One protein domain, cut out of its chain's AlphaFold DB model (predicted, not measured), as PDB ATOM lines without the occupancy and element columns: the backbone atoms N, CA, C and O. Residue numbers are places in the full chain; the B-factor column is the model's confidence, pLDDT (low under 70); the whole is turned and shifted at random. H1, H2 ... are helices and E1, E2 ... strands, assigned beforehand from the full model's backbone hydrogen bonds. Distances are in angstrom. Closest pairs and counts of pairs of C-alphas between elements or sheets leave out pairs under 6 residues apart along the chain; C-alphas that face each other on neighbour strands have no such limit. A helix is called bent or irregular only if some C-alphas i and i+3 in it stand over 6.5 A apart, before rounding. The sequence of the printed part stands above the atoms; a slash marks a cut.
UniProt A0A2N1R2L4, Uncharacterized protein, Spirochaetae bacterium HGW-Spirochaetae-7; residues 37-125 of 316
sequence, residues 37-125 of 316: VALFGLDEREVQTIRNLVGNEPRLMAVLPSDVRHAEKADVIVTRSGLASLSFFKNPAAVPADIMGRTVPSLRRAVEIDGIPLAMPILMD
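This is residues 37 to 125 of the 316 residues of an uncharacterized protein of Spirochaetae bacterium HGW-Spirochaetae-7 (UniProt A0A2N1R2L4). A small parallel sheet, ordered E2, E1, E3, has H1 over one face and H2 over the other, making three layers. Beyond the E3 edge, E4 and the short helices H3 and H4 form a second part, reached by a long loop. The printed part has 89 residues, running E1 H1 E2 H2 E3 H3 H4 E4, of mixed class. It is compact, with a radius of gyration of the C-alphas of 13.0 A, and spans 29 by 27 by 24 A.

Start at E1, residues 37 to 40, the inner strand. Its parallel neighbours are E2, residues 59 to 63, with N 39 and O 61 2.8 A apart, and E3, residues 76 to 80, with N 38 and O 76 2.9 A apart, both within hydrogen-bond range. H1, residues 44 to 54, lies over E1 and along the strands at a height over the sheet of 9.5 A; the closest C-alphas of H1 and E1 are Val 47 and Leu 39, 6.6 A apart. H2, residues 65 to 71, is on the opposite face at 7.6 A, only just over E2, with 3 of its 7 C-alphas there; it is irregular, C-alphas 66 and 69 being 8.8 A apart. E1, H1, E2 make a strand-helix-strand unit, parallel neighbours with a helix between; E2, H2, E3 make a split one, with E1 between its strands; both crossovers are right-handed. H3, residues 97 to 100, and H4, residues 105 to 109, are close but not clearly touching, their closest C-alphas, Met 100 and Arg 108, 6.9 A apart. E4, residues 120 to 124, pairs with no named strand; E3 and E4 are near each other, with 9 pairs of C-alphas within 10 A. Every O i to N i+4 pair is within hydrogen-bond range in H1 and H4; H2 has 0 of 3, and 2 of 4 O i to N i+3 pairs; H3 is too short for an i+4 pair.

Find C-alpha 37 at (332.043, 286.753, 222.481), where E1 begins. H1 runs 15.2 A from C-alpha 44, E3 13.4 A and E2 12.6 A. E4 runs 11.4 A to C-alpha 124 at (313.103, 288.210, 219.907).

The C-alphas farthest apart, Asn 56 and Asp 114, are 34.7 A apart. The printed part has no cut; the link E3 to H3, 16 residues, is long, and residues 84 to 90 are under pLDDT 70.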
ATOM      1  N   VAL A  37     333.362 286.815 223.121       91.88
ATOM      2  CA  VAL A  37     332.043 286.753 222.481       91.88
ATOM      3  C   VAL A  37     332.098 287.539 221.176       91.88
ATOM      4  O   VAL A  37     332.354 288.749 221.184       91.88
ATOM      5  N   ALA A  38     331.863 286.864 220.055       92.31
ATOM      6  CA  ALA A  38     331.702 287.517 218.762       92.31
ATOM      7  C   ALA A  38     330.250 287.971 218.582       92.31
ATOM      8  O   ALA A  38     329.321 287.202 218.787       92.31
ATOM      9  N   LEU A  39     330.056 289.221 218.176       93.12
ATOM     10  CA  LEU A  39     328.770 289.806 217.809       93.12
ATOM     11  C   LEU A  39     328.737 289.869 216.279       93.12
ATOM     12  O   LEU A  39     329.257 290.815 215.684       93.12
ATOM     13  N   PHE A  40     328.244 288.804 215.651       91.06
ATOM     14  CA  PHE A  40     328.390 288.551 214.218       91.06
ATOM     15  C   PHE A  40     327.162 289.012 213.432       91.06
ATOM     16  O   PHE A  40     326.064 288.478 213.607       91.06
ATOM     17  N   GLY A  41     327.367 289.985 212.538       87.38
ATOM     18  CA  GLY A  41     326.312 290.496 211.655       87.38
ATOM     19  C   GLY A  41     325.173 291.218 212.378       87.38
ATOM     20  O   GLY A  41     324.087 291.333 211.822       87.38
ATOM     21  N   LEU A  42     325.413 291.670 213.609       88.81
ATOM     22  CA  LEU A  42     324.453 292.426 214.407       88.81
ATOM     23  C   LEU A  42     324.563 293.920 214.112       88.81
ATOM     24  O   LEU A  42     325.665 294.435 213.896       88.81
ATOM     25  N   ASP A  43     323.434 294.622 214.161       85.69
ATOM     26  CA  ASP A  43     323.436 296.079 214.072       85.69
ATOM     27  C   ASP A  43     323.952 296.739 215.367       85.69
ATOM     28  O   ASP A  43     324.143 296.102 216.408       85.69
ATOM     29  N   GLU A  44     324.205 298.049 215.318       84.75
ATOM     30  CA  GLU A  44     324.757 298.800 216.452       84.75
ATOM     31  C   GLU A  44     323.870 298.728 217.709       84.75
ATOM     32  O   GLU A  44     324.374 298.699 218.837       84.75
ATOM     33  N   ARG A  45     322.547 298.643 217.537       81.62
ATOM     34  CA  ARG A  45     321.591 298.587 218.650       81.62
ATOM     35  C   ARG A  45     321.586 297.213 219.296       81.62
ATOM     36  O   ARG A  45     321.575 297.122 220.526       81.62
ATOM     37  N   GLU A  46     321.609 296.157 218.493       86.31
ATOM     38  CA  GLU A  46     321.774 294.783 218.962       86.31
ATOM     39  C   GLU A  46     323.102 294.647 219.714       86.31
ATOM     40  O   GLU A  46     323.117 294.194 220.858       86.31
ATOM     41  N   VAL A  47     324.203 295.148 219.141       89.44
ATOM     42  CA  VAL A  47     325.524 295.165 219.788       89.44
ATOM     43  C   VAL A  47     325.474 295.866 221.144       89.44
ATOM     44  O   VAL A  47     325.981 295.327 222.130       89.44
ATOM     45  N   GLN A  48     324.857 297.046 221.227       87.88
ATOM     46  CA  GLN A  48     324.756 297.780 222.489       87.88
ATOM     47  C   GLN A  48     323.850 297.072 223.504       87.88
ATOM     48  O   GLN A  48     324.155 297.052 224.696       87.88
ATOM     49  N   THR A  49     322.763 296.452 223.046       86.75
ATOM     50  CA  THR A  49     321.861 295.672 223.902       86.75
ATOM     51  C   THR A  49     322.596 294.483 224.512       86.75
ATOM     52  O   THR A  49     322.546 294.292 225.726       86.75
ATOM     53  N   ILE A  50     323.345 293.729 223.704       89.19
ATOM     54  CA  ILE A  50     324.144 292.600 224.189       89.19
ATOM     55  C   ILE A  50     325.257 293.075 225.131       89.19
ATOM     56  O   ILE A  50     325.438 292.480 226.189       89.19
ATOM     57  N   ARG A  51     325.944 294.188 224.827       89.25
ATOM     58  CA  ARG A  51     326.922 294.803 225.750       89.25
ATOM     59  C   ARG A  51     326.309 295.094 227.119       89.25
ATOM     60  O   ARG A  51     326.914 294.768 228.136       89.25
ATOM     61  N   ASN A  52     325.109 295.671 227.146       87.44
ATOM     62  CA  ASN A  52     324.418 296.002 228.390       87.44
ATOM     63  C   ASN A  52     323.979 294.751 229.169       87.44
ATOM     64  O   ASN A  52     324.003 294.770 230.396       87.44
ATOM     65  N   LEU A  53     323.583 293.680 228.474       86.12
ATOM     66  CA  LEU A  53     323.164 292.420 229.096       86.12
ATOM     67  C   LEU A  53     324.340 291.629 229.675       86.12
ATOM     68  O   LEU A  53     324.219 291.034 230.741       86.12
ATOM     69  N   VAL A  54     325.459 291.605 228.955       85.62
ATOM     70  CA  VAL A  54     326.612 290.754 229.269       85.62
ATOM     71  C   VAL A  54     327.612 291.456 230.204       85.62
ATOM     72  O   VAL A  54     328.327 290.802 230.962       85.62
ATOM     73  N   GLY A  55     327.657 292.791 230.195       84.19
ATOM     74  CA  GLY A  55     328.563 293.578 231.030       84.19
ATOM     75  C   GLY A  55     330.014 293.592 230.529       84.19
ATOM     76  O   GLY A  55     330.295 293.365 229.353       84.19
ATOM     77  N   ASN A  56     330.953 293.898 231.434       79.88
ATOM     78  CA  ASN A  56     332.370 294.149 231.107       79.88
ATOM     79  C   ASN A  56     333.294 292.932 231.302       79.88
ATOM     80  O   ASN A  56     334.518 293.035 231.121       79.88
ATOM     81  N   GLU A  57     332.745 291.798 231.736       82.69
ATOM     82  CA  GLU A  57     333.549 290.616 232.044       82.69
ATOM     83  C   GLU A  57     334.131 289.963 230.785       82.69
ATOM     84  O   GLU A  57     335.366 289.907 230.687       82.69
ATOM     85  N   PRO A  58     333.324 289.546 229.789       87.56
ATOM     86  CA  PRO A  58     333.869 288.981 228.568       87.56
ATOM     87  C   PRO A  58     334.418 290.053 227.630       87.56
ATOM     88  O   PRO A  58     334.058 291.233 227.657       87.56
ATOM     89  N   ARG A  59     335.306 289.613 226.742       89.69
ATOM     90  CA  ARG A  59     335.801 290.422 225.636       89.69
ATOM     91  C   ARG A  59     334.806 290.337 224.482       89.69
ATOM     92  O   ARG A  59     334.722 289.315 223.809       89.69
ATOM     93  N   LEU A  60     334.098 291.434 224.231       90.56
ATOM     94  CA  LEU A  60     333.148 291.542 223.128       90.56
ATOM     95  C   LEU A  60     333.853 292.008 221.847       90.56
ATOM     96  O   LEU A  60     334.629 292.966 221.868       90.56
ATOM     97  N   MET A  61     333.566 291.344 220.731       90.56
ATOM     98  CA  MET A  61     334.134 291.644 219.417       90.56
ATOM     99  C   MET A  61     333.010 291.757 218.388       90.56
ATOM    100  O   MET A  61     332.354 290.768 218.095       90.56
ATOM    101  N   ALA A  62     332.791 292.945 217.827       89.19
ATOM    102  CA  ALA A  62     331.878 293.100 216.696       89.19
ATOM    103  C   ALA A  62     332.544 292.562 215.424       89.19
ATOM    104  O   ALA A  62     333.684 292.929 215.133       89.19
ATOM    105  N   VAL A  63     331.849 291.691 214.692       87.31
ATOM    106  CA  VAL A  63     332.367 291.042 213.482       87.31
ATOM    107  C   VAL A  63     331.383 291.245 212.337       87.31
ATOM    108  O   VAL A  63     330.189 290.969 212.466       87.31
ATOM    109  N   LEU A  64     331.892 291.725 211.204       85.25
ATOM    110  CA  LEU A  64     331.093 291.897 209.995       85.25
ATOM    111  C   LEU A  64     330.828 290.542 209.317       85.25
ATOM    112  O   LEU A  64     331.691 289.663 209.375       85.25
ATOM    113  N   PRO A  65     329.703 290.383 208.593       81.88
ATOM    114  CA  PRO A  65     329.401 289.151 207.859       81.88
ATOM    115  C   PRO A  65     330.492 288.717 206.872       81.88
ATOM    116  O   PRO A  65     330.664 287.529 206.615       81.88
ATOM    117  N   SER A  66     331.261 289.669 206.337       81.50
ATOM    118  CA  SER A  66     332.378 289.414 205.424       81.50
ATOM    119  C   SER A  66     333.614 288.795 206.092       81.50
ATOM    120  O   SER A  66     334.504 288.329 205.382       81.50
ATOM    121  N   ASP A  67     333.682 288.761 207.428       83.44
ATOM    122  CA  ASP A  67     334.864 288.346 208.191       83.44
ATOM    123  C   ASP A  67     334.590 287.166 209.143       83.44
ATOM    124  O   ASP A  67     334.959 287.146 210.319       83.44
ATOM    125  N   VAL A  68     333.932 286.137 208.604       79.31
ATOM    126  CA  VAL A  68     333.517 284.921 209.328       79.31
ATOM    127  C   VAL A  68     334.667 284.268 210.112       79.31
ATOM    128  O   VAL A  68     334.476 283.819 211.240       79.31
ATOM    129  N   ARG A  69     335.895 284.279 209.571       81.62
ATOM    130  CA  ARG A  69     337.067 283.626 210.192       81.62
ATOM    131  C   ARG A  69     337.447 284.214 211.551       81.62
ATOM    132  O   ARG A  69     338.103 283.538 212.346       81.62
ATOM    133  N   HIS A  70     337.110 285.476 211.808       80.88
ATOM    134  CA  HIS A  70     337.334 286.083 213.119       80.88
ATOM    135  C   HIS A  70     336.265 285.658 214.125       80.88
ATOM    136  O   HIS A  70     336.599 285.447 215.290       80.88
ATOM    137  N   ALA A  71     335.022 285.464 213.678       83.94
ATOM    138  CA  ALA A  71     333.945 284.962 214.525       83.94
ATOM    139  C   ALA A  71     334.215 283.514 214.983       83.94
ATOM    140  O   ALA A  71     334.047 283.218 216.160       83.94
ATOM    141  N   GLU A  72     334.757 282.655 214.108       81.75
ATOM    142  CA  GLU A  72     335.091 281.242 214.403       81.75
ATOM    143  C   GLU A  72     336.071 281.030 215.573       81.75
ATOM    144  O   GLU A  72     336.185 279.924 216.096       81.75
ATOM    145  N   LYS A  73     336.822 282.065 215.973       83.62
ATOM    146  CA  LYS A  73     337.790 281.988 217.082       83.62
ATOM    147  C   LYS A  73     337.184 282.346 218.442       83.62
ATOM    148  O   LYS A  73     337.902 282.296 219.442       83.62
ATOM    149  N   ALA A  74     335.933 282.797 218.470       88.75
ATOM    150  CA  ALA A  74     335.256 283.181 219.698       88.75
ATOM    151  C   ALA A  74     334.800 281.952 220.494       88.75
ATOM    152  O   ALA A  74     334.605 280.874 219.942       88.75
ATOM    153  N   ASP A  75     334.639 282.141 221.802       88.31
ATOM    154  CA  ASP A  75     334.120 281.114 222.705       88.31
ATOM    155  C   ASP A  75     332.581 281.038 222.630       88.31
ATOM    156  O   ASP A  75     332.013 279.980 222.869       88.31
ATOM    157  N   VAL A  76     331.921 282.154 222.281       89.00
ATOM    158  CA  VAL A  76     330.474 282.264 222.012       89.00
ATOM    159  C   VAL A  76     330.259 283.186 220.811       89.00
ATOM    160  O   VAL A  76     330.929 284.219 220.694       89.00
ATOM    161  N   ILE A  77     329.296 282.872 219.946       89.56
ATOM    162  CA  ILE A  77     328.885 283.753 218.845       89.56
ATOM    163  C   ILE A  77     327.429 284.159 219.031       89.56
ATOM    164  O   ILE A  77     326.534 283.324 219.048       89.56
ATOM    165  N   VAL A  78     327.185 285.463 219.104       91.75
ATOM    166  CA  VAL A  78     325.844 286.044 219.083       91.75
ATOM    167  C   VAL A  78     325.545 286.556 217.680       91.75
ATOM    168  O   VAL A  78     326.302 287.363 217.139       91.75
ATOM    169  N   THR A  79     324.450 286.099 217.081       90.44
ATOM    170  CA  THR A  79     324.080 286.422 215.694       90.44
ATOM    171  C   THR A  79     322.571 286.314 215.461       90.44
ATOM    172  O   THR A  79     321.852 285.796 216.315       90.44
ATOM    173  N   ARG A  80     322.064 286.794 214.317       88.00
ATOM    174  CA  ARG A  80     320.676 286.528 213.911       88.00
ATOM    175  C   ARG A  80     320.563 285.104 213.371       88.00
ATOM    176  O   ARG A  80     321.397 284.656 212.582       88.00
ATOM    177  N   SER A  81     319.505 284.407 213.773       84.25
ATOM    178  CA  SER A  81     319.162 283.100 213.223       84.25
ATOM    179  C   SER A  81     319.070 283.182 211.694       84.25
ATOM    180  O   SER A  81     318.496 284.124 211.150       84.25
ATOM    181  N   GLY A  82     319.696 282.227 211.003       76.50
ATOM    182  CA  GLY A  82     319.770 282.185 209.540       76.50
ATOM    183  C   GLY A  82     320.928 282.968 208.901       76.50
ATOM    184  O   GLY A  82     321.289 282.642 207.772       76.50
ATOM    185  N   LEU A  83     321.563 283.934 209.588       70.56
ATOM    186  CA  LEU A  83     322.777 284.602 209.074       70.56
ATOM    187  C   LEU A  83     324.021 283.734 209.254       70.56
ATOM    188  O   LEU A  83     324.854 283.635 208.353       70.56
ATOM    189  N   ALA A  84     324.144 283.101 210.420       63.81
ATOM    190  CA  ALA A  84     325.165 282.103 210.667       63.81
ATOM    191  C   ALA A  84     324.579 280.706 210.415       63.81
ATOM    192  O   ALA A  84     323.743 280.231 211.181       63.81
ATOM    193  N   SER A  85     325.016 280.028 209.353       60.16
ATOM    194  CA  SER A  85     324.785 278.593 209.218       60.16
ATOM    195  C   SER A  85     325.507 277.860 210.345       60.16
ATOM    196  O   SER A  85     326.661 278.161 210.644       60.16
ATOM    197  N   LEU A  86     324.877 276.840 210.926       58.25
ATOM    198  CA  LEU A  86     325.546 275.963 211.889       58.25
ATOM    199  C   LEU A  86     326.751 275.230 211.274       58.25
ATOM    200  O   LEU A  86     327.652 274.821 211.998       58.25
ATOM    201  N   SER A  87     326.849 275.182 209.938       55.75
ATOM    202  CA  SER A  87     328.055 274.745 209.223       55.75
ATOM    203  C   SER A  87     329.271 275.666 209.407       55.75
ATOM    204  O   SER A  87     330.382 275.255 209.079       55.75
ATOM    205  N   PHE A  88     329.097 276.897 209.910       63.84
ATOM    206  CA  PHE A  88     330.208 277.757 210.340       63.84
ATOM    207  C   PHE A  88     330.886 277.232 211.610       63.84
ATOM    208  O   PHE A  88     332.039 277.556 211.878       63.84
ATOM    209  N   PHE A  89     330.200 276.388 212.378       65.69
ATOM    210  CA  PHE A  89     330.692 275.874 213.642       65.69
ATOM    211  C   PHE A  89     331.211 274.458 213.437       65.69
ATOM    212  O   PHE A  89     330.464 273.521 213.151       65.69
ATOM    213  N   LYS A  90     332.522 274.281 213.606       63.56
ATOM    214  CA  LYS A  90     333.125 272.949 213.685       63.56
ATOM    215  C   LYS A  90     332.752 272.339 215.039       63.56
ATOM    216  O   LYS A  90     333.529 272.434 215.980       63.56
ATOM    217  N   ASN A  91     331.570 271.724 215.112       71.62
ATOM    218  CA  ASN A  91     330.981 271.082 216.297       71.62
ATOM    219  C   ASN A  91     330.471 272.078 217.359       71.62
ATOM    220  O   ASN A  91     331.110 272.231 218.402       71.62
ATOM    221  N   PRO A  92     329.329 272.750 217.127       80.12
ATOM    222  CA  PRO A  92     328.688 273.540 218.175       80.12
ATOM    223  C   PRO A  92     328.350 272.642 219.374       80.12
ATOM    224  O   PRO A  92     327.880 271.511 219.209       80.12
ATOM    225  N   ALA A  93     328.617 273.131 220.583       84.38
ATOM    226  CA  ALA A  93     328.234 272.427 221.798       84.38
ATOM    227  C   ALA A  93     326.720 272.549 222.002       84.38
ATOM    228  O   ALA A  93     326.140 273.610 221.786       84.38
ATOM    229  N   ALA A  94     326.075 271.471 222.444       88.19
ATOM    230  CA  ALA A  94     324.675 271.554 222.835       88.19
ATOM    231  C   ALA A  94     324.528 272.480 224.048       88.19
ATOM    232  O   ALA A  94     325.300 272.390 225.010       88.19
ATOM    233  N   VAL A  95     323.506 273.333 224.029       89.38
ATOM    234  CA  VAL A  95     323.161 274.151 225.188       89.38
ATOM    235  C   VAL A  95     322.650 273.222 226.299       89.38
ATOM    236  O   VAL A  95     321.759 272.403 226.045       89.38
ATOM    237  N   PRO A  96     323.174 273.330 227.535       89.50
ATOM    238  CA  PRO A  96     322.743 272.494 228.648       89.50
ATOM    239  C   PRO A  96     321.221 272.496 228.854       89.50
ATOM    240  O   PRO A  96     320.561 273.539 228.807       89.50
ATOM    241  N   ALA A  97     320.650 271.314 229.098       88.00
ATOM    242  CA  ALA A  97     319.201 271.128 229.198       88.00
ATOM    243  C   ALA A  97     318.568 271.918 230.358       88.00
ATOM    244  O   ALA A  97     317.425 272.361 230.254       88.00
ATOM    245  N   ASP A  98     319.305 272.129 231.448       90.25
ATOM    246  CA  ASP A  98     318.885 272.930 232.602       90.25
ATOM    247  C   ASP A  98     318.809 274.433 232.284       90.25
ATOM    248  O   ASP A  98     317.972 275.143 232.850       90.25
ATOM    249  N   ILE A  99     319.636 274.913 231.350       87.19
ATOM    250  CA  ILE A  99     319.571 276.277 230.819       87.19
ATOM    251  C   ILE A  99     318.408 276.379 229.833       87.19
ATOM    252  O   ILE A  99     317.546 277.247 229.989       87.19
ATOM    253  N   MET A 100     318.315 275.453 228.873       88.69
ATOM    254  CA  MET A 100     317.234 275.453 227.884       88.69
ATOM    255  C   MET A 100     315.855 275.295 228.521       88.69
ATOM    256  O   MET A 100     314.903 275.940 228.081       88.69
ATOM    257  N   GLY A 101     315.738 274.527 229.605       87.19
ATOM    258  CA  GLY A 101     314.505 274.374 230.379       87.19
ATOM    259  C   GLY A 101     313.931 275.687 230.926       87.19
ATOM    260  O   GLY A 101     312.747 275.736 231.251       87.19
ATOM    261  N   ARG A 102     314.727 276.767 230.973       87.50
ATOM    262  CA  ARG A 102     314.294 278.117 231.384       87.50
ATOM    263  C   ARG A 102     313.664 278.928 230.251       87.50
ATOM    264  O   ARG A 102     313.190 280.035 230.486       87.50
ATOM    265  N   THR A 103     313.651 278.397 229.031       87.50
ATOM    266  CA  THR A 103     313.058 279.046 227.858       87.50
ATOM    267  C   THR A 103     311.736 278.387 227.469       87.50
ATOM    268  O   THR A 103     311.504 277.186 227.668       87.50
ATOM    269  N   VAL A 104     310.830 279.184 226.901       87.88
ATOM    270  CA  VAL A 104     309.518 278.684 226.478       87.88
ATOM    271  C   VAL A 104     309.665 277.644 225.354       87.88
ATOM    272  O   VAL A 104     310.526 277.805 224.486       87.88
ATOM    273  N   PRO A 105     308.821 276.590 225.313       87.06
ATOM    274  CA  PRO A 105     308.962 275.496 224.346       87.06
ATOM    275  C   PRO A 105     309.015 275.932 222.874       87.06
ATOM    276  O   PRO A 105     309.675 275.295 222.062       87.06
ATOM    277  N   SER A 106     308.322 277.012 222.504       83.19
ATOM    278  CA  SER A 106     308.346 277.539 221.135       83.19
ATOM    279  C   SER A 106     309.700 278.134 220.747       83.19
ATOM    280  O   SER A 106     310.126 277.946 219.615       83.19
ATOM    281  N   LEU A 107     310.383 278.815 221.674       86.06
ATOM    282  CA  LEU A 107     311.708 279.382 221.419       86.06
ATOM    283  C   LEU A 107     312.788 278.302 221.397       86.06
ATOM    284  O   LEU A 107     313.711 278.413 220.604       86.06
ATOM    285  N   ARG A 108     312.638 277.238 222.198       87.12
ATOM    286  CA  ARG A 108     313.522 276.062 222.137       87.12
ATOM    287  C   ARG A 108     313.503 275.402 220.768       87.12
ATOM    288  O   ARG A 108     314.546 275.249 220.149       87.12
ATOM    289  N   ARG A 109     312.306 275.119 220.253       83.62
ATOM    290  CA  ARG A 109     312.148 274.519 218.922       83.62
ATOM    291  C   ARG A 109     312.737 275.378 217.801       83.62
ATOM    292  O   ARG A 109     313.174 274.835 216.800       83.62
ATOM    293  N   ALA A 110     312.769 276.704 217.963       82.56
ATOM    294  CA  ALA A 110     313.324 277.617 216.962       82.56
ATOM    295  C   ALA A 110     314.863 277.574 216.858       82.56
ATOM    296  O   ALA A 110     315.419 278.130 215.913       82.56
ATOM    297  N   VAL A 111     315.545 276.949 217.823       85.69
ATOM    298  CA  VAL A 111     317.016 276.857 217.903       85.69
ATOM    299  C   VAL A 111     317.523 275.410 217.929       85.69
ATOM    300  O   VAL A 111     318.711 275.164 218.141       85.69
ATOM    301  N   GLU A 112     316.623 274.445 217.747       85.38
ATOM    302  CA  GLU A 112     316.941 273.022 217.681       85.38
ATOM    303  C   GLU A 112     317.317 272.619 216.251       85.38
ATOM    304  O   GLU A 112     316.638 272.982 215.291       85.38
ATOM    305  N   ILE A 113     318.370 271.814 216.119       78.06
ATOM    306  CA  ILE A 113     318.685 271.071 214.893       78.06
ATOM    307  C   ILE A 113     318.668 269.594 215.230       78.06
ATOM    308  O   ILE A 113     319.320 269.172 216.182       78.06
ATOM    309  N   ASP A 114     317.885 268.824 214.473       79.12
ATOM    310  CA  ASP A 114     317.697 267.385 214.684       79.12
ATOM    311  C   ASP A 114     317.337 267.034 216.145       79.12
ATOM    312  O   ASP A 114     317.738 266.005 216.687       79.12
ATOM    313  N   GLY A 115     316.582 267.923 216.807       81.25
ATOM    314  CA  GLY A 115     316.157 267.787 218.205       81.25
ATOM    315  C   GLY A 115     317.213 268.161 219.253       81.25
ATOM    316  O   GLY A 115     316.966 267.994 220.446       81.25
ATOM    317  N   ILE A 116     318.376 268.672 218.841       85.06
ATOM    318  CA  ILE A 116     319.448 269.119 219.734       85.06
ATOM    319  C   ILE A 116     319.437 270.653 219.799       85.06
ATOM    320  O   ILE A 116     319.568 271.300 218.758       85.06
ATOM    321  N   PRO A 117     319.311 271.270 220.989       87.88
ATOM    322  CA  PRO A 117     319.384 272.720 221.127       87.88
ATOM    323  C   PRO A 117     320.837 273.177 220.979       87.88
ATOM    324  O   PRO A 117     321.636 273.056 221.908       87.88
ATOM    325  N   LEU A 118     321.188 273.686 219.801       87.62
ATOM    326  CA  LEU A 118     322.552 274.134 219.490       87.62
ATOM    327  C   LEU A 118     322.757 275.632 219.723       87.62
ATOM    328  O   LEU A 118     323.872 276.117 219.578       87.62
ATOM    329  N   ALA A 119     321.697 276.365 220.065       89.44
ATOM    330  CA  ALA A 119     321.782 277.787 220.353       89.44
ATOM    331  C   ALA A 119     320.826 278.197 221.479       89.44
ATOM    332  O   ALA A 119     319.824 277.534 221.740       89.44
ATOM    333  N   MET A 120     321.125 279.315 222.136       89.88
ATOM    334  CA  MET A 120     320.290 279.952 223.147       89.88
ATOM    335  C   MET A 120     319.608 281.190 222.546       89.88
ATOM    336  O   MET A 120     320.306 282.107 222.108       89.88
ATOM    337  N   PRO A 121     318.267 281.282 222.541       89.94
ATOM    338  CA  PRO A 121     317.571 282.488 222.107       89.94
ATOM    339  C   PRO A 121     317.785 283.616 223.127       89.94
ATOM    340  O   PRO A 121     317.520 283.437 224.315       89.94
ATOM    341  N   ILE A 122     318.247 284.781 222.665       88.00
ATOM    342  CA  ILE A 122     318.557 285.935 223.529       88.00
ATOM    343  C   ILE A 122     317.532 287.051 223.345       88.00
ATOM    344  O   ILE A 122     316.968 287.546 224.320       88.00
ATOM    345  N   LEU A 123     317.302 287.460 222.097       87.88
ATOM    346  CA  LEU A 123     316.407 288.563 221.753       87.88
ATOM    347  C   LEU A 123     315.430 288.094 220.685       87.88
ATOM    348  O   LEU A 123     315.822 287.462 219.710       87.88
ATOM    349  N   MET A 124     314.162 288.431 220.879       88.56
ATOM    350  CA  MET A 124     313.103 288.210 219.907       88.56
ATOM    351  C   MET A 124     312.494 289.563 219.567       88.56
ATOM    352  O   MET A 124     312.046 290.284 220.464       88.56
ATOM    353  N   ASP A 125     312.465 289.884 218.283       89.94
ATOM    354  CA  ASP A 125     311.906 291.130 217.782       89.94
ATOM    355  C   ASP A 125     310.749 290.806 216.848       89.94
ATOM    356  O   ASP A 125     310.943 290.527 215.675       89.94
TER     357      ASP A 125